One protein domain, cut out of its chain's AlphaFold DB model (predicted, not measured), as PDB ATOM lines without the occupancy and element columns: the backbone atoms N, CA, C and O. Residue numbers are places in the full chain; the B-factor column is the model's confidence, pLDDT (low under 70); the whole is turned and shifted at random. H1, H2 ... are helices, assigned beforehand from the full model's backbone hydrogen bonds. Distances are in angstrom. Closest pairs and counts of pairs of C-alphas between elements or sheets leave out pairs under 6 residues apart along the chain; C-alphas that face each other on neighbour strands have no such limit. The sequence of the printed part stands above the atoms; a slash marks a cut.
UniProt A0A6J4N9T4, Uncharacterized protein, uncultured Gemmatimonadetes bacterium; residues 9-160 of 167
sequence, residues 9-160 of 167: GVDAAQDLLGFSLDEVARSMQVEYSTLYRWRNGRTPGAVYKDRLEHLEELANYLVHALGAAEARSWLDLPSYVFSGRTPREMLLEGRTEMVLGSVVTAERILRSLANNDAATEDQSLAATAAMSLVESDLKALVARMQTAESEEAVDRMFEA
ATOM      1  N   GLY A   9      33.059 -33.997 -25.051       89.31
ATOM      2  CA  GLY A   9      32.943 -32.975 -26.101       89.31
ATOM      3  C   GLY A   9      34.246 -32.622 -26.820       89.31
ATOM      4  O   GLY A   9      34.229 -32.333 -28.014       89.31
ATOM      5  N   VAL A  10      35.392 -32.683 -26.133       92.56
ATOM      6  CA  VAL A  10      36.700 -32.493 -26.782       92.56
ATOM      7  C   VAL A  10      37.020 -33.705 -27.644       92.56
ATOM      8  O   VAL A  10      37.358 -33.546 -28.810       92.56
ATOM      9  N   ASP A  11      36.900 -34.903 -27.076       93.75
ATOM     10  CA  ASP A  11      37.239 -36.147 -27.762       93.75
ATOM     11  C   ASP A  11      36.324 -36.348 -28.991       93.75
ATOM     12  O   ASP A  11      36.816 -36.617 -30.080       93.75
ATOM     13  N   ALA A  12      35.021 -36.063 -28.878       92.44
ATOM     14  CA  ALA A  12      34.076 -36.085 -29.993       92.44
ATOM     15  C   ALA A  12      34.440 -35.071 -31.090       92.44
ATOM     16  O   ALA A  12      34.473 -35.418 -32.268       92.44
ATOM     17  N   ALA A  13      34.778 -33.827 -30.737       93.06
ATOM     18  CA  ALA A  13      35.184 -32.837 -31.734       93.06
ATOM     19  C   ALA A  13      36.467 -33.244 -32.480       93.06
ATOM     20  O   ALA A  13      36.571 -33.033 -33.691       93.06
ATOM     21  N   GLN A  14      37.434 -33.849 -31.789       94.12
ATOM     22  CA  GLN A  14      38.677 -34.303 -32.414       94.12
ATOM     23  C   GLN A  14      38.456 -35.552 -33.277       94.12
ATOM     24  O   GLN A  14      38.813 -35.563 -34.455       94.12
ATOM     25  N   ASP A  15      37.829 -36.582 -32.713       92.62
ATOM     26  CA  ASP A  15      37.727 -37.898 -33.337       92.62
ATOM     27  C   ASP A  15      36.658 -37.922 -34.434       92.62
ATOM     28  O   ASP A  15      36.864 -38.490 -35.510       92.62
ATOM     29  N   LEU A  16      35.522 -37.264 -34.203       91.44
ATOM     30  CA  LEU A  16      34.388 -37.281 -35.124       91.44
ATOM     31  C   LEU A  16      34.486 -36.146 -36.142       91.44
ATOM     32  O   LEU A  16      34.439 -36.387 -37.348       91.44
ATOM     33  N   LEU A  17      34.710 -34.918 -35.672       90.69
ATOM     34  CA  LEU A  17      34.680 -33.719 -36.516       90.69
ATOM     35  C   LEU A  17      36.059 -33.287 -37.040       90.69
ATOM     36  O   LEU A  17      36.148 -32.356 -37.840       90.69
ATOM     37  N   GLY A  18      37.137 -33.959 -36.627       93.81
ATOM     38  CA  GLY A  18      38.488 -33.687 -37.120       93.81
ATOM     39  C   GLY A  18      39.074 -32.357 -36.640       93.81
ATOM     40  O   GLY A  18      39.940 -31.804 -37.313       93.81
ATOM     41  N   PHE A  19      38.604 -31.820 -35.511       94.94
ATOM     42  CA  PHE A  19      39.163 -30.599 -34.934       94.94
ATOM     43  C   PHE A  19      40.538 -30.872 -34.319       94.94
ATOM     44  O   PHE A  19      40.768 -31.865 -33.626       94.94
ATOM     45  N   SER A  20      41.460 -29.935 -34.499       94.50
ATOM     46  CA  SER A  20      42.654 -29.848 -33.668       94.50
ATOM     47  C   SER A  20      42.302 -29.355 -32.260       94.50
ATOM     48  O   SER A  20      41.287 -28.698 -32.032       94.50
ATOM     49  N   LEU A  21      43.174 -29.627 -31.285       92.69
ATOM     50  CA  LEU A  21      42.953 -29.161 -29.912       92.69
ATOM     51  C   LEU A  21      42.925 -27.621 -29.813       92.69
ATOM     52  O   LEU A  21      42.241 -27.079 -28.950       92.69
ATOM     53  N   ASP A  22      43.636 -26.920 -30.699       94.44
ATOM     54  CA  ASP A  22      43.582 -25.457 -30.799       94.44
ATOM     55  C   ASP A  22      42.217 -24.972 -31.300       94.44
ATOM     56  O   ASP A  22      41.610 -24.090 -30.697       94.44
ATOM     57  N   GLU A  23      41.674 -25.608 -32.338       95.38
ATOM     58  CA  GLU A  23      40.335 -25.289 -32.840       95.38
ATOM     59  C   GLU A  23      39.250 -25.549 -31.787       95.38
ATOM     60  O   GLU A  23      38.327 -24.745 -31.664       95.38
ATOM     61  N   VAL A  24      39.381 -26.609 -30.977       95.31
ATOM     62  CA  VAL A  24      38.478 -26.836 -29.834       95.31
ATOM     63  C   VAL A  24      38.633 -25.737 -28.777       95.31
ATOM     64  O   VAL A  24      37.647 -25.276 -28.209       95.31
ATOM     65  N   ALA A  25      39.850 -25.263 -28.500       94.94
ATOM     66  CA  ALA A  25      40.043 -24.159 -27.557       94.94
ATOM     67  C   ALA A  25      39.375 -22.869 -28.067       94.94
ATOM     68  O   ALA A  25      38.661 -22.194 -27.320       94.94
ATOM     69  N   ARG A  26      39.529 -22.581 -29.365       95.25
ATOM     70  CA  ARG A  26      38.901 -21.436 -30.035       95.25
ATOM     71  C   ARG A  26      37.380 -21.540 -30.048       95.25
ATOM     72  O   ARG A  26      36.717 -20.565 -29.696       95.25
ATOM     73  N   SER A  27      36.821 -22.713 -30.346       94.44
ATOM     74  CA  SER A  27      35.367 -22.903 -30.299       94.44
ATOM     75  C   SER A  27      34.796 -22.741 -28.894       94.44
ATOM     76  O   SER A  27      33.691 -22.249 -28.699       94.44
ATOM     77  N   MET A  28      35.587 -23.052 -27.877       92.69
ATOM     78  CA  MET A  28      35.196 -22.857 -26.486       92.69
ATOM     79  C   MET A  28      35.444 -21.429 -25.975       92.69
ATOM     80  O   MET A  28      35.015 -21.109 -24.861       92.69
ATOM     81  N   GLN A  29      36.083 -20.567 -26.779       94.25
ATOM     82  CA  GLN A  29      36.541 -19.221 -26.416       94.25
ATOM     83  C   GLN A  29      37.444 -19.235 -25.174       94.25
ATOM     84  O   GLN A  29      37.291 -18.431 -24.253       94.25
ATOM     85  N   VAL A  30      38.377 -20.190 -25.135       94.44
ATOM     86  CA  VAL A  30      39.376 -20.318 -24.071       94.44
ATOM     87  C   VAL A  30      40.780 -20.412 -24.645       94.44
ATOM     88  O   VAL A  30      41.000 -20.873 -25.759       94.44
ATOM     89  N   GLU A  31      41.757 -20.031 -23.831       94.56
ATOM     90  CA  GLU A  31      43.164 -20.268 -24.133       94.56
ATOM     91  C   GLU A  31      43.465 -21.768 -24.245       94.56
ATOM     92  O   GLU A  31      42.999 -22.565 -23.421       94.56
ATOM     93  N   TYR A  32      44.356 -22.142 -25.168       94.00
ATOM     94  CA  TYR A  32      44.857 -23.516 -25.301       94.00
ATOM     95  C   TYR A  32      45.342 -24.084 -23.957       94.00
ATOM     96  O   TYR A  32      45.055 -25.226 -23.596       94.00
ATOM     97  N   SER A  33      46.030 -23.259 -23.160       93.88
ATOM     98  CA  SER A  33      46.529 -23.644 -21.834       93.88
ATOM     99  C   SER A  33      45.414 -24.021 -20.847       93.88
ATOM    100  O   SER A  33      45.617 -24.870 -19.975       93.88
ATOM    101  N   THR A  34      44.225 -23.429 -20.987       94.00
ATOM    102  CA  THR A  34      43.046 -23.749 -20.175       94.00
ATOM    103  C   THR A  34      42.491 -25.114 -20.560       94.00
ATOM    104  O   THR A  34      42.305 -25.958 -19.682       94.00
ATOM    105  N   LEU A  35      42.327 -25.375 -21.860       92.31
ATOM    106  CA  LEU A  35      41.869 -26.671 -22.361       92.31
ATOM    107  C   LEU A  35      42.864 -27.795 -22.027       92.31
ATOM    108  O   LEU A  35      42.473 -28.873 -21.575       92.31
ATOM    109  N   TYR A  36      44.165 -27.517 -22.147       91.12
ATOM    110  CA  TYR A  36      45.226 -28.434 -21.737       91.12
ATOM    111  C   TYR A  36      45.133 -28.782 -20.246       91.12
ATOM    112  O   TYR A  36      45.235 -29.948 -19.871       91.12
ATOM    113  N   ARG A  37      44.890 -27.797 -19.371       91.56
ATOM    114  CA  ARG A  37      44.684 -28.051 -17.933       91.56
ATOM    115  C   ARG A  37      43.465 -28.932 -17.679       91.56
ATOM    116  O   ARG A  37      43.531 -29.779 -16.789       91.56
ATOM    117  N   TRP A  38      42.388 -28.769 -18.446       93.38
ATOM    118  CA  TRP A  38      41.214 -29.629 -18.313       93.38
ATOM    119  C   TRP A  38      41.509 -31.078 -18.693       93.38
ATOM    120  O   TRP A  38      41.191 -31.982 -17.921       93.38
ATOM    121  N   ARG A  39      42.231 -31.308 -19.800       88.88
ATOM    122  CA  ARG A  39      42.699 -32.658 -20.173       88.88
ATOM    123  C   ARG A  39      43.641 -33.277 -19.135       88.88
ATOM    124  O   ARG A  39      43.794 -34.493 -19.107       88.88
ATOM    125  N   ASN A  40      44.251 -32.475 -18.264       89.56
ATOM    126  CA  ASN A  40      45.149 -32.929 -17.199       89.56
ATOM    127  C   ASN A  40      44.502 -32.923 -15.799       89.56
ATOM    128  O   ASN A  40      45.208 -32.872 -14.793       89.56
ATOM    129  N   GLY A  41      43.168 -32.986 -15.717       86.75
ATOM    130  CA  GLY A  41      42.451 -33.244 -14.462       86.75
ATOM    131  C   GLY A  41      41.900 -32.013 -13.754       86.75
ATOM    132  O   GLY A  41      41.347 -32.138 -12.662       86.75
ATOM    133  N   ARG A  42      42.001 -30.818 -14.349       89.75
ATOM    134  CA  ARG A  42      41.303 -29.640 -13.821       89.75
ATOM    135  C   ARG A  42      39.852 -29.624 -14.296       89.75
ATOM    136  O   ARG A  42      39.587 -29.665 -15.488       89.75
ATOM    137  N   THR A  43      38.904 -29.472 -13.382       87.94
ATOM    138  CA  THR A  43      37.483 -29.418 -13.750       87.94
ATOM    139  C   THR A  43      37.134 -28.096 -14.458       87.94
ATOM    140  O   THR A  43      37.465 -27.029 -13.927       87.94
ATOM    141  N   PRO A  44      36.451 -28.130 -15.620       90.94
ATOM    142  CA  PRO A  44      35.869 -26.939 -16.237       90.94
ATOM    143  C   PRO A  44      34.794 -26.300 -15.345       90.94
ATOM    144  O   PRO A  44      34.103 -26.990 -14.590       90.94
ATOM    145  N   GLY A  45      34.630 -24.979 -15.442       90.56
ATOM    146  CA  GLY A  45      33.497 -24.279 -14.823       90.56
ATOM    147  C   GLY A  45      32.166 -24.658 -15.486       90.56
ATOM    148  O   GLY A  45      32.174 -25.147 -16.611       90.56
ATOM    149  N   ALA A  46      31.037 -24.410 -14.811       89.25
ATOM    150  CA  ALA A  46      29.700 -24.823 -15.269       89.25
ATOM    151  C   ALA A  46      29.399 -24.405 -16.721       89.25
ATOM    152  O   ALA A  46      29.150 -25.263 -17.552       89.25
ATOM    153  N   VAL A  47      29.597 -23.127 -17.057       88.69
ATOM    154  CA  VAL A  47      29.390 -22.591 -18.420       88.69
ATOM    155  C   VAL A  47      30.167 -23.365 -19.496       88.69
ATOM    156  O   VAL A  47      29.704 -23.524 -20.621       88.69
ATOM    157  N   TYR A  48      31.367 -23.850 -19.173       91.31
ATOM    158  CA  TYR A  48      32.180 -24.607 -20.123       91.31
ATOM    159  C   TYR A  48      31.790 -26.079 -20.195       91.31
ATOM    160  O   TYR A  48      32.075 -26.712 -21.204       91.31
ATOM    161  N   LYS A  49      31.152 -26.628 -19.157       91.88
ATOM    162  CA  LYS A  49      30.571 -27.970 -19.227       91.88
ATOM    163  C   LYS A  49      29.405 -27.982 -20.207       91.88
ATOM    164  O   LYS A  49      29.438 -28.798 -21.113       91.88
ATOM    165  N   ASP A  50      28.499 -27.013 -20.103       90.25
ATOM    166  CA  ASP A  50      27.345 -26.894 -21.006       90.25
ATOM    167  C   ASP A  50      27.804 -26.744 -22.466       90.25
ATOM    168  O   ASP A  50      27.326 -27.420 -23.370       90.25
ATOM    169  N   ARG A  51      28.829 -25.920 -22.713       91.19
ATOM    170  CA  ARG A  51      29.415 -25.777 -24.055       91.19
ATOM    171  C   ARG A  51      30.090 -27.054 -24.570       91.19
ATOM    172  O   ARG A  51      30.028 -27.319 -25.767       91.19
ATOM    173  N   LEU A  52      30.752 -27.819 -23.698       93.50
ATOM    174  CA  LEU A  52      31.332 -29.115 -24.065       93.50
ATOM    175  C   LEU A  52      30.236 -30.138 -24.384       93.50
ATOM    176  O   LEU A  52      30.409 -30.915 -25.315       93.50
ATOM    177  N   GLU A  53      29.122 -30.105 -23.656       93.19
ATOM    178  CA  GLU A  53      27.947 -30.943 -23.908       93.19
ATOM    179  C   GLU A  53      27.296 -30.592 -25.251       93.19
ATOM    180  O   GLU A  53      27.113 -31.476 -26.078       93.19
ATOM    181  N   HIS A  54      27.085 -29.307 -25.556       92.25
ATOM    182  CA  HIS A  54      26.593 -28.887 -26.874       92.25
ATOM    183  C   HIS A  54      27.529 -29.298 -28.021       92.25
ATOM    184  O   HIS A  54      27.072 -29.622 -29.117       92.25
ATOM    185  N   LEU A  55      28.846 -29.267 -27.795       94.19
ATOM    186  CA  LEU A  55      29.824 -29.689 -28.798       94.19
ATOM    187  C   LEU A  55      29.794 -31.209 -29.015       94.19
ATOM    188  O   LEU A  55      29.866 -31.662 -30.157       94.19
ATOM    189  N   GLU A  56      29.662 -31.983 -27.937       95.12
ATOM    190  CA  GLU A  56      29.458 -33.433 -27.993       95.12
ATOM    191  C   GLU A  56      28.164 -33.784 -28.729       95.12
ATOM    192  O   GLU A  56      28.169 -34.616 -29.637       95.12
ATOM    193  N   GLU A  57      27.065 -33.130 -28.361       93.00
ATOM    194  CA  GLU A  57      25.751 -33.322 -28.957       93.00
ATOM    195  C   GLU A  57      25.797 -33.028 -30.458       93.00
ATOM    196  O   GLU A  57      25.423 -33.884 -31.256       93.00
ATOM    197  N   LEU A  58      26.359 -31.885 -30.861       90.94
ATOM    198  CA  LEU A  58      26.537 -31.541 -32.271       90.94
ATOM    199  C   LEU A  58      27.348 -32.600 -33.027       90.94
ATOM    200  O   LEU A  58      26.952 -33.008 -34.118       90.94
ATOM    201  N   ALA A  59      28.476 -33.042 -32.466       92.44
ATOM    202  CA  ALA A  59      29.334 -34.033 -33.108       92.44
ATOM    203  C   ALA A  59      28.602 -35.366 -33.312       92.44
ATOM    204  O   ALA A  59      28.622 -35.923 -34.411       92.44
ATOM    205  N   ASN A  60      27.909 -35.842 -32.278       88.50
ATOM    206  CA  ASN A  60      27.122 -37.067 -32.347       88.50
ATOM    207  C   ASN A  60      25.960 -36.939 -33.337       88.50
ATOM    208  O   ASN A  60      25.746 -37.854 -34.130       88.50
ATOM    209  N   TYR A  61      25.254 -35.806 -33.348       84.69
ATOM    210  CA  TYR A  61      24.170 -35.556 -34.299       84.69
ATOM    211  C   TYR A  61      24.657 -35.581 -35.743       84.69
ATOM    212  O   TYR A  61      24.078 -36.282 -36.571       84.69
ATOM    213  N   LEU A  62      25.731 -34.850 -36.050       81.88
ATOM    214  CA  LEU A  62      26.263 -34.779 -37.409       81.88
ATOM    215  C   LEU A  62      26.749 -36.142 -37.895       81.88
ATOM    216  O   LEU A  62      26.441 -36.532 -39.016       81.88
ATOM    217  N   VAL A  63      27.466 -36.893 -37.055       83.56
ATOM    218  CA  VAL A  63      27.937 -38.227 -37.442       83.56
ATOM    219  C   VAL A  63      26.794 -39.223 -37.564       83.56
ATOM    220  O   VAL A  63      26.814 -40.037 -38.480       83.56
ATOM    221  N   HIS A  64      25.787 -39.159 -36.692       79.56
ATOM    222  CA  HIS A  64      24.623 -40.032 -36.801       79.56
ATOM    223  C   HIS A  64      23.800 -39.743 -38.063       79.56
ATOM    224  O   HIS A  64      23.304 -40.673 -38.691       79.56
ATOM    225  N   ALA A  65      23.674 -38.469 -38.442       73.31
ATOM    226  CA  ALA A  65      22.899 -38.060 -39.606       73.31
ATOM    227  C   ALA A  65      23.643 -38.261 -40.935       73.31
ATOM    228  O   ALA A  65      23.012 -38.614 -41.928       73.31
ATOM    229  N   LEU A  66      24.956 -38.005 -40.970       74.75
ATOM    230  CA  LEU A  66      25.722 -37.892 -42.219       74.75
ATOM    231  C   LEU A  66      26.822 -38.941 -42.377       74.75
ATOM    232  O   LEU A  66      27.218 -39.224 -43.500       74.75
ATOM    233  N   GLY A  67      27.332 -39.495 -41.280       78.50
ATOM    234  CA  GLY A  67      28.634 -40.158 -41.260       78.50
ATOM    235  C   GLY A  67      29.777 -39.178 -40.968       78.50
ATOM    236  O   GLY A  67      29.647 -37.959 -41.088       78.50
ATOM    237  N   ALA A  68      30.916 -39.700 -40.505       80.38
ATOM    238  CA  ALA A  68      32.017 -38.866 -40.016       80.38
ATOM    239  C   ALA A  68      32.752 -38.097 -41.128       80.38
ATOM    240  O   ALA A  68      33.170 -36.959 -40.913       80.38
ATOM    241  N   ALA A  69      32.925 -38.688 -42.313       81.00
ATOM    242  CA  ALA A  69      33.620 -38.031 -43.422       81.00
ATOM    243  C   ALA A  69      32.775 -36.889 -44.015       81.00
ATOM    244  O   ALA A  69      33.272 -35.795 -44.300       81.00
ATOM    245  N   GLU A  70      31.477 -37.128 -44.127       78.25
ATOM    246  CA  GLU A  70      30.477 -36.200 -44.630       78.25
ATOM    247  C   GLU A  70      30.242 -35.071 -43.632       78.25
ATOM    248  O   GLU A  70      30.220 -33.911 -44.034       78.25
ATOM    249  N   ALA A  71      30.163 -35.376 -42.330       79.94
ATOM    250  CA  ALA A  71      30.087 -34.367 -41.276       79.94
ATOM    251  C   ALA A  71      31.267 -33.391 -41.349       79.94
ATOM    252  O   ALA A  71      31.070 -32.178 -41.313       79.94
ATOM    253  N   ARG A  72      32.493 -33.906 -41.519       88.88
ATOM    254  CA  ARG A  72      33.693 -33.072 -41.694       88.88
ATOM    255  C   ARG A  72      33.596 -32.194 -42.933       88.88
ATOM    256  O   ARG A  72      33.869 -31.005 -42.848       88.88
ATOM    257  N   SER A  73      33.172 -32.769 -44.054       83.62
ATOM    258  CA  SER A  73      33.027 -32.034 -45.312       83.62
ATOM    259  C   SER A  73      31.955 -30.946 -45.218       83.62
ATOM    260  O   SER A  73      32.151 -29.844 -45.720       83.62
ATOM    261  N   TRP A  74      30.836 -31.229 -44.544       85.56
ATOM    262  CA  TRP A  74      29.738 -30.284 -44.337       85.56
ATOM    263  C   TRP A  74      30.169 -29.053 -43.539       85.56
ATOM    264  O   TRP A  74      29.752 -27.942 -43.862       85.56
ATOM    265  N   LEU A  75      31.048 -29.222 -42.546       90.38
ATOM    266  CA  LEU A  75      31.556 -28.111 -41.740       90.38
ATOM    267  C   LEU A  75      32.275 -27.037 -42.563       90.38
ATOM    268  O   LEU A  75      32.326 -25.888 -42.126       90.38
ATOM    269  N   ASP A  76      32.804 -27.406 -43.728       91.38
ATOM    270  CA  ASP A  76      33.564 -26.529 -44.617       91.38
ATOM    271  C   ASP A  76      32.717 -25.974 -45.776       91.38
ATOM    272  O   ASP A  76      33.208 -25.185 -46.587       91.38
ATOM    273  N   LEU A  77      31.434 -26.345 -45.860       85.50
ATOM    274  CA  LEU A  77      30.517 -25.814 -46.866       85.50
ATOM    275  C   LEU A  77      29.889 -24.496 -46.386       85.50
ATOM    276  O   LEU A  77      29.374 -24.430 -45.269       85.50
ATOM    277  N   PRO A  78      29.892 -23.437 -47.214       85.12
ATOM    278  CA  PRO A  78      29.139 -22.222 -46.927       85.12
ATOM    279  C   PRO A  78      27.659 -22.540 -46.733       85.12
ATOM    280  O   PRO A  78      27.076 -23.248 -47.549       85.12
ATOM    281  N   SER A  79      27.045 -21.982 -45.690       79.88
ATOM    282  CA  SER A  79      25.611 -22.134 -45.452       79.88
ATOM    283  C   SER A  79      24.896 -20.797 -45.543       79.88
ATOM    284  O   SER A  79      25.330 -19.788 -44.973       79.88
ATOM    285  N   TYR A  80      23.740 -20.793 -46.205       77.06
ATOM    286  CA  TYR A  80      22.871 -19.620 -46.229       77.06
ATOM    287  C   TYR A  80      22.362 -19.257 -44.825       77.06
ATOM    288  O   TYR A  80      22.226 -18.076 -44.506       77.06
ATOM    289  N   VAL A  81      22.154 -20.251 -43.952       80.12
ATOM    290  CA  VAL A  81      21.725 -20.042 -42.554       80.12
ATOM    291  C   VAL A  81      22.725 -19.172 -41.787       80.12
ATOM    292  O   VAL A  81      22.344 -18.410 -40.901       80.12
ATOM    293  N   PHE A  82      24.002 -19.237 -42.166       83.75
ATOM    294  CA  PHE A  82      25.081 -18.453 -41.570       83.75
ATOM    295  C   PHE A  82      25.526 -17.293 -42.465       83.75
ATOM    296  O   PHE A  82      26.665 -16.839 -42.370       83.75
ATOM    297  N   SER A  83      24.642 -16.802 -43.338       85.25
ATOM    298  CA  SER A  83      24.914 -15.678 -44.242       85.25
ATOM    299  C   SER A  83      26.132 -15.913 -45.147       85.25
ATOM    300  O   SER A  83      26.948 -15.015 -45.347       85.25
ATOM    301  N   GLY A  84      26.277 -17.134 -45.673       83.56
ATOM    302  CA  GLY A  84      27.379 -17.526 -46.559       83.56
ATOM    303  C   GLY A  84      28.663 -17.929 -45.831       83.56
ATOM    304  O   GLY A  84      29.667 -18.203 -46.482       83.56
ATOM    305  N   ARG A  85      28.644 -17.979 -44.497       89.06
ATOM    306  CA  ARG A  85      29.750 -18.493 -43.685       89.06
ATOM    307  C   ARG A  85      29.663 -20.001 -43.520       89.06
ATOM    308  O   ARG A  85      28.592 -20.594 -43.653       89.06
ATOM    309  N   THR A  86      30.789 -20.618 -43.194       91.88
ATOM    310  CA  THR A  86      30.849 -22.061 -42.940       91.88
ATOM    311  C   THR A  86      30.449 -22.389 -41.496       91.88
ATOM    312  O   THR A  86      30.710 -21.595 -40.581       91.88
ATOM    313  N   PRO A  87      29.855 -23.567 -41.236       92.44
ATOM    314  CA  PRO A  87      29.633 -24.038 -39.874       92.44
ATOM    315  C   PRO A  87      30.926 -24.077 -39.043       92.44
ATOM    316  O   PRO A  87      30.893 -23.730 -37.861       92.44
ATOM    317  N   ARG A  88      32.077 -24.425 -39.642       95.44
ATOM    318  CA  ARG A  88      33.380 -24.400 -38.957       95.44
ATOM    319  C   ARG A  88      33.720 -23.005 -38.446       95.44
ATOM    320  O   ARG A  88      34.074 -22.861 -37.280       95.44
ATOM    321  N   GLU A  89      33.588 -21.973 -39.274       95.44
ATOM    322  CA  GLU A  89      33.840 -20.591 -38.848       95.44
ATOM    323  C   GLU A  89      32.936 -20.182 -37.681       95.44
ATOM    324  O   GLU A  89      33.399 -19.561 -36.725       95.44
ATOM    325  N   MET A  90      31.659 -20.569 -37.729       95.19
ATOM    326  CA  MET A  90      30.704 -20.292 -36.655       95.19
ATOM    327  C   MET A  90      31.095 -21.001 -35.354       95.19
ATOM    328  O   MET A  90      31.045 -20.395 -34.280       95.19
ATOM    329  N   LEU A  91      31.540 -22.256 -35.442       95.19
ATOM    330  CA  LEU A  91      32.044 -23.004 -34.293       95.19
ATOM    331  C   LEU A  91      33.281 -22.344 -33.697       95.19
ATOM    332  O   LEU A  91      33.323 -22.156 -32.489       95.19
ATOM    333  N   LEU A  92      34.251 -21.932 -34.516       95.56
ATOM    334  CA  LEU A  92      35.485 -21.284 -34.052       95.56
ATOM    335  C   LEU A  92      35.251 -19.918 -33.386       95.56
ATOM    336  O   LEU A  92      36.080 -19.477 -32.591       95.56
ATOM    337  N   GLU A  93      34.123 -19.263 -33.661       94.62
ATOM    338  CA  GLU A  93      33.669 -18.054 -32.957       94.62
ATOM    339  C   GLU A  93      32.910 -18.336 -31.652       94.62
ATOM    340  O   GLU A  93      32.415 -17.416 -31.001       94.62
ATOM    341  N   GLY A  94      32.787 -19.605 -31.265       92.56
ATOM    342  CA  GLY A  94      32.046 -20.031 -30.085       92.56
ATOM    343  C   GLY A  94      30.536 -19.949 -30.219       92.56
ATOM    344  O   GLY A  94      29.828 -19.862 -29.216       92.56
ATOM    345  N   ARG A  95      30.023 -20.018 -31.451       92.88
ATOM    346  CA  ARG A  95      28.584 -20.051 -31.742       92.88
ATOM    347  C   ARG A  95      28.053 -21.486 -31.857       92.88
ATOM    348  O   ARG A  95      27.171 -21.749 -32.670       92.88
ATOM    349  N   THR A  96      28.565 -22.414 -31.047       91.88
ATOM    350  CA  THR A  96      28.189 -23.843 -31.082       91.88
ATOM    351  C   THR A  96      26.687 -24.063 -30.936       91.88
ATOM    352  O   THR A  96      26.108 -24.819 -31.706       91.88
ATOM    353  N   GLU A  97      26.035 -23.339 -30.026       89.69
ATOM    354  CA  GLU A  97      24.581 -23.408 -29.818       89.69
ATOM    355  C   GLU A  97      23.782 -23.018 -31.065       89.69
ATOM    356  O   GLU A  97      22.759 -23.624 -31.370       89.69
ATOM    357  N   MET A  98      24.261 -22.024 -31.817       89.31
ATOM    358  CA  MET A  98      23.615 -21.589 -33.055       89.31
ATOM    359  C   MET A  98      23.726 -22.666 -34.137       89.31
ATOM    360  O   MET A  98      22.748 -22.945 -34.830       89.31
ATOM    361  N   VAL A  99      24.901 -23.290 -34.256       89.81
ATOM    362  CA  VAL A  99      25.123 -24.376 -35.219       89.81
ATOM    363  C   VAL A  99      24.280 -25.594 -34.845       89.81
ATOM    364  O   VAL A  99      23.517 -26.075 -35.680       89.81
ATOM    365  N   LEU A 100      24.313 -26.027 -33.584       89.19
ATOM    366  CA  LEU A 100      23.480 -27.124 -33.087       89.19
ATOM    367  C   LEU A 100      21.985 -26.849 -33.290       89.19
ATOM    368  O   LEU A 100      21.280 -27.674 -33.866       89.19
ATOM    369  N   GLY A 101      21.510 -25.660 -32.910       85.50
ATOM    370  CA  GLY A 101      20.113 -25.267 -33.080       85.50
ATOM    371  C   GLY A 101      19.656 -25.298 -34.540       85.50
ATOM    372  O   GLY A 101      18.530 -25.713 -34.816       85.50
ATOM    373  N   SER A 102      20.527 -24.918 -35.481       84.69
ATOM    374  CA  SER A 102      20.230 -25.000 -36.917       84.69
ATOM    375  C   SER A 102      20.088 -26.445 -37.408       84.69
ATOM    376  O   SER A 102      19.130 -26.750 -38.117       84.69
ATOM    377  N   VAL A 103      20.973 -27.347 -36.968       83.06
ATOM    378  CA  VAL A 103      20.964 -28.769 -37.349       83.06
ATOM    379  C   VAL A 103      19.735 -29.470 -36.772       83.06
ATOM    380  O   VAL A 103      18.993 -30.112 -37.510       83.06
ATOM    381  N   VAL A 104      19.457 -29.278 -35.480       80.56
ATOM    382  CA  VAL A 104      18.295 -29.878 -34.799       80.56
ATOM    383  C   VAL A 104      16.981 -29.374 -35.399       80.56
ATOM    384  O   VAL A 104      16.024 -30.133 -35.571       80.56
ATOM    385  N   THR A 105      16.919 -28.087 -35.750       77.50
ATOM    386  CA  THR A 105      15.739 -27.502 -36.394       77.50
ATOM    387  C   THR A 105      15.537 -28.073 -37.796       77.50
ATOM    388  O   THR A 105      14.415 -28.454 -38.132       77.50
ATOM    389  N   ALA A 106      16.604 -28.185 -38.590       70.75
ATOM    390  CA  ALA A 106      16.548 -28.797 -39.914       70.75
ATOM    391  C   ALA A 106      16.076 -30.259 -39.832       70.75
ATOM    392  O   ALA A 106      15.146 -30.640 -40.540       70.75
ATOM    393  N   GLU A 107      16.630 -31.053 -38.913       71.75
ATOM    394  CA  GLU A 107      16.220 -32.446 -38.708       71.75
ATOM    395  C   GLU A 107      14.740 -32.555 -38.315       71.75
ATOM    396  O   GLU A 107      14.000 -33.361 -38.880       71.75
ATOM    397  N   ARG A 108      14.272 -31.714 -37.381       70.69
ATOM    398  CA  ARG A 108      12.864 -31.702 -36.962       70.69
ATOM    399  C   ARG A 108      11.932 -31.385 -38.129       70.69
ATOM    400  O   ARG A 108      10.886 -32.022 -38.241       70.69
ATOM    401  N   ILE A 109      12.298 -30.429 -38.983       65.69
ATOM    402  CA  ILE A 109      11.522 -30.089 -40.181       65.69
ATOM    403  C   ILE A 109      11.490 -31.286 -41.134       65.69
ATOM    404  O   ILE A 109      10.406 -31.708 -41.527       65.69
ATOM    405  N   LEU A 110      12.639 -31.892 -41.443       64.50
ATOM    406  CA  LEU A 110      12.719 -33.053 -42.339       64.50
ATOM    407  C   LEU A 110      11.905 -34.243 -41.817       64.50
ATOM    408  O   LEU A 110      11.154 -34.862 -42.568       64.50
ATOM    409  N   ARG A 111      11.984 -34.521 -40.513       62.75
ATOM    410  CA  ARG A 111      11.194 -35.569 -39.857       62.75
ATOM    411  C   ARG A 111       9.701 -35.246 -39.872       62.75
ATOM    412  O   ARG A 111       8.889 -36.139 -40.088       62.75
ATOM    413  N   SER A 112       9.328 -33.984 -39.655       63.78
ATOM    414  CA  SER A 112       7.934 -33.546 -39.768       63.78
ATOM    415  C   SER A 112       7.408 -33.743 -41.183       63.78
ATOM    416  O   SER A 112       6.276 -34.178 -41.322       63.78
ATOM    417  N   LEU A 113       8.208 -33.456 -42.214       57.94
ATOM    418  CA  LEU A 113       7.826 -33.632 -43.616       57.94
ATOM    419  C   LEU A 113       7.674 -35.112 -43.982       57.94
ATOM    420  O   LEU A 113       6.653 -35.479 -44.548       57.94
ATOM    421  N   ALA A 114       8.608 -35.971 -43.559       57.88
ATOM    422  CA  ALA A 114       8.506 -37.421 -43.750       57.88
ATOM    423  C   ALA A 114       7.256 -38.029 -43.082       57.88
ATOM    424  O   ALA A 114       6.729 -39.039 -43.538       57.88
ATOM    425  N   ASN A 115       6.768 -37.401 -42.008       61.69
ATOM    426  CA  ASN A 115       5.542 -37.801 -41.321       61.69
ATOM    427  C   ASN A 115       4.276 -37.103 -41.869       61.69
ATOM    428  O   ASN A 115       3.172 -37.568 -41.590       61.69
ATOM    429  N   ASN A 116       4.419 -36.000 -42.621       52.50
ATOM    430  CA  ASN A 116       3.337 -35.133 -43.113       52.50
ATOM    431  C   ASN A 116       2.972 -35.345 -44.590       52.50
ATOM    432  O   ASN A 116       2.211 -34.537 -45.128       52.50
ATOM    433  N   ASP A 117       3.321 -36.479 -45.203       50.31
ATOM    434  CA  ASP A 117       2.661 -36.984 -46.429       50.31
ATOM    435  C   ASP A 117       1.121 -37.197 -46.261       50.31
ATOM    436  O   ASP A 117       0.461 -37.836 -47.079       50.31
ATOM    437  N   ALA A 118       0.514 -36.624 -45.210       49.62
ATOM    438  CA  ALA A 118      -0.900 -36.619 -44.877       49.62
ATOM    439  C   ALA A 118      -1.566 -35.219 -44.683       49.62
ATOM    440  O   ALA A 118      -2.762 -35.229 -44.391       49.62
ATOM    441  N   ALA A 119      -0.924 -34.030 -44.830       42.12
ATOM    442  CA  ALA A 119      -1.658 -32.743 -44.623       42.12
ATOM    443  C   ALA A 119      -1.155 -31.414 -45.294       42.12
ATOM    444  O   ALA A 119      -0.098 -30.894 -44.957       42.12
ATOM    445  N   THR A 120      -2.049 -30.839 -46.133       53.16
ATOM    446  CA  THR A 120      -2.473 -29.432 -46.463       53.16
ATOM    447  C   THR A 120      -1.530 -28.309 -46.998       53.16
ATOM    448  O   THR A 120      -0.511 -27.958 -46.412       53.16
ATOM    449  N   GLU A 121      -1.997 -27.628 -48.068       46.94
ATOM    450  CA  GLU A 121      -1.337 -26.620 -48.943       46.94
ATOM    451  C   GLU A 121      -0.734 -25.354 -48.293       46.94
ATOM    452  O   GLU A 121       0.286 -24.867 -48.775       46.94
ATOM    453  N   ASP A 122      -1.294 -24.809 -47.210       46.50
ATOM    454  CA  ASP A 122      -0.795 -23.549 -46.610       46.50
ATOM    455  C   ASP A 122       0.551 -23.732 -45.880       46.50
ATOM    456  O   ASP A 122       1.394 -22.834 -45.824       46.50
ATOM    457  N   GLN A 123       0.802 -24.943 -45.372       49.50
ATOM    458  CA  GLN A 123       2.105 -25.327 -44.826       49.50
ATOM    459  C   GLN A 123       3.126 -25.588 -45.938       49.50
ATOM    460  O   GLN A 123       4.327 -25.497 -45.687       49.50
ATOM    461  N   SER A 124       2.670 -25.824 -47.175       44.75
ATOM    462  CA  SER A 124       3.533 -26.079 -48.328       44.75
ATOM    463  C   SER A 124       4.315 -24.835 -48.750       44.75
ATOM    464  O   SER A 124       5.471 -24.979 -49.110       44.75
ATOM    465  N   LEU A 125       3.793 -23.609 -48.615       41.56
ATOM    466  CA  LEU A 125       4.537 -22.386 -48.977       41.56
ATOM    467  C   LEU A 125       5.642 -22.029 -47.969       41.56
ATOM    468  O   LEU A 125       6.765 -21.710 -48.365       41.56
ATOM    469  N   ALA A 126       5.354 -22.131 -46.668       42.53
ATOM    470  CA  ALA A 126       6.356 -21.946 -45.616       42.53
ATOM    471  C   ALA A 126       7.407 -23.072 -45.643       42.53
ATOM    472  O   ALA A 126       8.603 -22.807 -45.502       42.53
ATOM    473  N   ALA A 127       6.973 -24.308 -45.917       40.06
ATOM    474  CA  ALA A 127       7.863 -25.431 -46.182       40.06
ATOM    475  C   ALA A 127       8.652 -25.250 -47.484       40.06
ATOM    476  O   ALA A 127       9.819 -25.589 -47.491       40.06
ATOM    477  N   THR A 128       8.094 -24.643 -48.537       38.84
ATOM    478  CA  THR A 128       8.783 -24.371 -49.815       38.84
ATOM    479  C   THR A 128       9.867 -23.307 -49.657       38.84
ATOM    480  O   THR A 128      10.922 -23.407 -50.276       38.84
ATOM    481  N   ALA A 129       9.663 -22.302 -48.802       40.25
ATOM    482  CA  ALA A 129      10.686 -21.303 -48.490       40.25
ATOM    483  C   ALA A 129      11.802 -21.866 -47.589       40.25
ATOM    484  O   ALA A 129      12.981 -21.604 -47.835       40.25
ATOM    485  N   ALA A 130      11.447 -22.677 -46.584       44.50
ATOM    486  CA  ALA A 130      12.414 -23.406 -45.760       44.50
ATOM    487  C   ALA A 130      13.166 -24.476 -46.574       44.50
ATOM    488  O   ALA A 130      14.372 -24.635 -46.409       44.50
ATOM    489  N   MET A 131      12.475 -25.140 -47.505       44.38
ATOM    490  CA  MET A 131      13.046 -26.011 -48.526       44.38
ATOM    491  C   MET A 131      13.984 -25.211 -49.412       44.38
ATOM    492  O   MET A 131      15.136 -25.554 -49.432       44.38
ATOM    493  N   SER A 132      13.627 -24.098 -50.041       43.41
ATOM    494  CA  SER A 132      14.567 -23.359 -50.909       43.41
ATOM    495  C   SER A 132      15.938 -23.065 -50.254       43.41
ATOM    496  O   SER A 132      16.980 -23.211 -50.895       43.41
ATOM    497  N   LEU A 133      15.951 -22.748 -48.951       48.59
ATOM    498  CA  LEU A 133      17.178 -22.585 -48.161       48.59
ATOM    499  C   LEU A 133      17.894 -23.908 -47.841       48.59
ATOM    500  O   LEU A 133      19.112 -23.993 -47.967       48.59
ATOM    501  N   VAL A 134      17.155 -24.914 -47.368       51.31
ATOM    502  CA  VAL A 134      17.713 -26.195 -46.912       51.31
ATOM    503  C   VAL A 134      17.998 -27.115 -48.093       51.31
ATOM    504  O   VAL A 134      19.061 -27.687 -48.160       51.31
ATOM    505  N   GLU A 135      17.102 -27.218 -49.060       44.97
ATOM    506  CA  GLU A 135      17.133 -27.972 -50.317       44.97
ATOM    507  C   GLU A 135      18.291 -27.573 -51.241       44.97
ATOM    508  O   GLU A 135      18.751 -28.426 -51.984       44.97
ATOM    509  N   SER A 136      18.827 -26.349 -51.187       50.31
ATOM    510  CA  SER A 136      20.121 -26.019 -51.822       50.31
ATOM    511  C   SER A 136      21.251 -26.871 -51.229       50.31
ATOM    512  O   SER A 136      21.936 -27.622 -51.930       50.31
ATOM    513  N   ASP A 137      21.379 -26.810 -49.905       51.34
ATOM    514  CA  ASP A 137      22.464 -27.438 -49.152       51.34
ATOM    515  C   ASP A 137      22.221 -28.956 -49.002       51.34
ATOM    516  O   ASP A 137      23.155 -29.756 -48.998       51.34
ATOM    517  N   LEU A 138      20.952 -29.372 -48.984       46.62
ATOM    518  CA  LEU A 138      20.466 -30.734 -48.802       46.62
ATOM    519  C   LEU A 138      20.287 -31.474 -50.134       46.62
ATOM    520  O   LEU A 138      20.493 -32.676 -50.146       46.62
ATOM    521  N   LYS A 139      19.993 -30.823 -51.275       45.34
ATOM    522  CA  LYS A 139      20.114 -31.486 -52.597       45.34
ATOM    523  C   LYS A 139      21.566 -31.772 -52.913       45.34
ATOM    524  O   LYS A 139      21.848 -32.833 -53.451       45.34
ATOM    525  N   ALA A 140      22.486 -30.873 -52.559       47.62
ATOM    526  CA  ALA A 140      23.913 -31.150 -52.680       47.62
ATOM    527  C   ALA A 140      24.336 -32.332 -51.788       47.62
ATOM    528  O   ALA A 140      25.138 -33.164 -52.207       47.62
ATOM    529  N   LEU A 141      23.762 -32.433 -50.585       43.03
ATOM    530  CA  LEU A 141      23.996 -33.518 -49.632       43.03
ATOM    531  C   LEU A 141      23.382 -34.856 -50.089       43.03
ATOM    532  O   LEU A 141      24.084 -35.854 -50.176       43.03
ATOM    533  N   VAL A 142      22.102 -34.870 -50.464       41.28
ATOM    534  CA  VAL A 142      21.357 -36.054 -50.929       41.28
ATOM    535  C   VAL A 142      21.878 -36.542 -52.281       41.28
ATOM    536  O   VAL A 142      22.037 -37.745 -52.462       41.28
ATOM    537  N   ALA A 143      22.220 -35.645 -53.214       43.97
ATOM    538  CA  ALA A 143      22.828 -36.039 -54.487       43.97
ATOM    539  C   ALA A 143      24.197 -36.707 -54.284       43.97
ATOM    540  O   ALA A 143      24.518 -37.654 -55.000       43.97
ATOM    541  N   ARG A 144      24.976 -36.255 -53.287       44.47
ATOM    542  CA  ARG A 144      26.249 -36.878 -52.884       44.47
ATOM    543  C   ARG A 144      26.051 -38.219 -52.182       44.47
ATOM    544  O   ARG A 144      26.767 -39.161 -52.492       44.47
ATOM    545  N   MET A 145      25.053 -38.338 -51.307       39.16
ATOM    546  CA  MET A 145      24.716 -39.611 -50.656       39.16
ATOM    547  C   MET A 145      24.260 -40.668 -51.671       39.16
ATOM    548  O   MET A 145      24.707 -41.807 -51.609       39.16
ATOM    549  N   GLN A 146      23.457 -40.284 -52.669       43.62
ATOM    550  CA  GLN A 146      23.026 -41.190 -53.741       43.62
ATOM    551  C   GLN A 146      24.181 -41.646 -54.643       43.62
ATOM    552  O   GLN A 146      24.153 -42.770 -55.146       43.62
ATOM    553  N   THR A 147      25.203 -40.808 -54.854       46.78
ATOM    554  CA  THR A 147      26.404 -41.211 -55.609       46.78
ATOM    555  C   THR A 147      27.323 -42.102 -54.778       46.78
ATOM    556  O   THR A 147      27.766 -43.122 -55.295       46.78
ATOM    557  N   ALA A 148      27.532 -41.791 -53.497       43.94
ATOM    558  CA  ALA A 148      28.350 -42.602 -52.594       43.94
ATOM    559  C   ALA A 148      27.761 -44.007 -52.370       43.94
ATOM    560  O   ALA A 148      28.477 -44.996 -52.502       43.94
ATOM    561  N   GLU A 149      26.448 -44.125 -52.133       46.03
ATOM    562  CA  GLU A 149      25.778 -45.431 -52.033       46.03
ATOM    563  C   GLU A 149      25.848 -46.220 -53.350       46.03
ATOM    564  O   GLU A 149      25.965 -47.448 -53.336       46.03
ATOM    565  N   SER A 150      25.816 -45.528 -54.493       40.22
ATOM    566  CA  SER A 150      25.939 -46.158 -55.811       40.22
ATOM    567  C   SER A 150      27.362 -46.651 -56.090       40.22
ATOM    568  O   SER A 150      27.522 -47.752 -56.609       40.22
ATOM    569  N   GLU A 151      28.396 -45.887 -55.730       42.28
ATOM    570  CA  GLU A 151      29.802 -46.294 -55.867       42.28
ATOM    571  C   GLU A 151      30.143 -47.459 -54.929       42.28
ATOM    572  O   GLU A 151      30.726 -48.453 -55.363       42.28
ATOM    573  N   GLU A 152      29.683 -47.415 -53.678       50.94
ATOM    574  CA  GLU A 152      29.932 -48.472 -52.696       50.94
ATOM    575  C   GLU A 152      29.164 -49.771 -53.023       50.94
ATOM    576  O   GLU A 152      29.643 -50.882 -52.764       50.94
ATOM    577  N   ALA A 153      27.980 -49.658 -53.639       47.66
ATOM    578  CA  ALA A 153      27.239 -50.797 -54.180       47.66
ATOM    579  C   ALA A 153      27.926 -51.403 -55.414       47.66
ATOM    580  O   ALA A 153      27.936 -52.628 -55.569       47.66
ATOM    581  N   VAL A 154      28.525 -50.573 -56.274       46.09
ATOM    582  CA  VAL A 154      29.305 -51.019 -57.435       46.09
ATOM    583  C   VAL A 154      30.581 -51.734 -56.985       46.09
ATOM    584  O   VAL A 154      30.820 -52.857 -57.432       46.09
ATOM    585  N   ASP A 155      31.345 -51.177 -56.047       48.22
ATOM    586  CA  ASP A 155      32.572 -51.804 -55.542       48.22
ATOM    587  C   ASP A 155      32.293 -53.142 -54.843       48.22
ATOM    588  O   ASP A 155      32.948 -54.144 -55.146       48.22
ATOM    589  N   ARG A 156      31.235 -53.236 -54.023       55.31
ATOM    590  CA  ARG A 156      30.791 -54.522 -53.447       55.31
ATOM    591  C   ARG A 156      30.387 -55.541 -54.516       55.31
ATOM    592  O   ARG A 156      30.633 -56.740 -54.362       55.31
ATOM    593  N   MET A 157      29.783 -55.088 -55.614       47.16
ATOM    594  CA  MET A 157      29.393 -55.949 -56.733       47.16
ATOM    595  C   MET A 157      30.602 -56.439 -57.551       47.16
ATOM    596  O   MET A 157      30.525 -57.514 -58.158       47.16
ATOM    597  N   PHE A 158      31.717 -55.699 -57.549       47.00
ATOM    598  CA  PHE A 158      32.964 -56.074 -58.221       47.00
ATOM    599  C   PHE A 158      33.943 -56.862 -57.333       47.00
ATOM    600  O   PHE A 158      34.637 -57.733 -57.859       47.00
ATOM    601  N   GLU A 159      33.953 -56.668 -56.011       53.28
ATOM    602  CA  GLU A 159      34.732 -57.497 -55.073       53.28
ATOM    603  C   GLU A 159      34.147 -58.909 -54.892       53.28
ATOM    604  O   GLU A 159      34.892 -59.875 -54.717       53.28
ATOM    605  N   ALA A 160      32.823 -59.068 -54.998       49.25
ATOM    606  CA  ALA A 160      32.148 -60.359 -54.832       49.25
ATOM    607  C   ALA A 160      32.230 -61.290 -56.062       49.25
ATOM    608  O   ALA A 160      31.754 -62.429 -56.006       49.25
TER     609      ALA A 160
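Overview. This is residues 9 to 160 of the 167 residues of an uncharacterized protein of uncultured Gemmatimonadetes bacterium (UniProt A0A6J4N9T4). Two longer helices, H4 and H7, meet at a slant where the first turns of H7 pack on H4. The short helices H1, H2, H5 and H6 sit round that meeting place, with H3 beyond H2 at the far end; the longest helix, H8, is kinked, passes by H7 and H5, and sticks out as a free arm at residues 146 to 159. The printed part has 152 residues with eight named helices, H1 to H8 in order along the chain, and no named strand; the class is all helix. It is only just loose, close to compact, with a radius of gyration of the C-alphas of 18.2 A, and its flat outline spans 53 by 49 by 26 A.

Arrangement. Start at H1, residues 9 to 15, which touches H4, residues 46 to 66, with Gly 9 and Glu 56 as the closest C-alphas, 4.0 A apart; they run the same way at a steep tilt of 37 degrees, only just past shallow. H1 also touches H2, residues 21 to 27; the closest C-alphas, Val 10 and Val 24, are 6.7 A apart. Next, H3, residues 32 to 39, touches H2, with the C-alphas of Ala 25 and Tyr 32 closest at 5.4 A, but is apart from H4. H5, residues 68 to 75, touches H4 only at the corner, the C-alphas of Leu 62 and Ala 71 being closest at 5.5 A. H6, residues 87 to 92, touches H2 about perpendicular at 82 degrees, with the C-alphas of Ser 27 and Leu 92 closest at 4.1 A. H6 forms a helical hairpin with H7, residues 96 to 115, at a shallow tilt of 26 degrees, opposite ways; their closest C-alphas, Pro 87 and Val 99, are 6.5 A apart. H7 touches H4 with residues 96 to 100 alone, at a steep tilt of 40 degrees, the same way; the C-alphas of Leu 58 and Leu 100 are closest at 5.4 A. H8, residues 122 to 159, has a kink of 65 degrees near residue 134, is close to H7 but not clearly touching, with the C-alphas of Ala 106 and Val 134 closest at 7.6 A, and is near H5. Every O i to N i+4 pair is within hydrogen-bond range in H1 to H7, and 31 of 34 are in H8.

Along the chain. Find C-alpha 9 at (32.943, -32.975, -26.101), where H1 begins. H4 starts at C-alpha 46, (29.700, -24.823, -15.269), and runs 30.2 A to C-alpha 66; H7 covers 28.5 A. H8 covers 49.9 A and ends at C-alpha 159, (34.732, -57.497, -55.073).

Size, cuts and confidence. The C-alphas farthest apart, those of Asn 40 and Glu 121, are 56.6 A apart. The printed part has no cut, and the link from H5 to H6, 11 residues, is long. Residues 114 to 123 and 146 to 160 stand free. Mean pLDDT of the printed part is 75.0, and residues 109 to 160 are under 70.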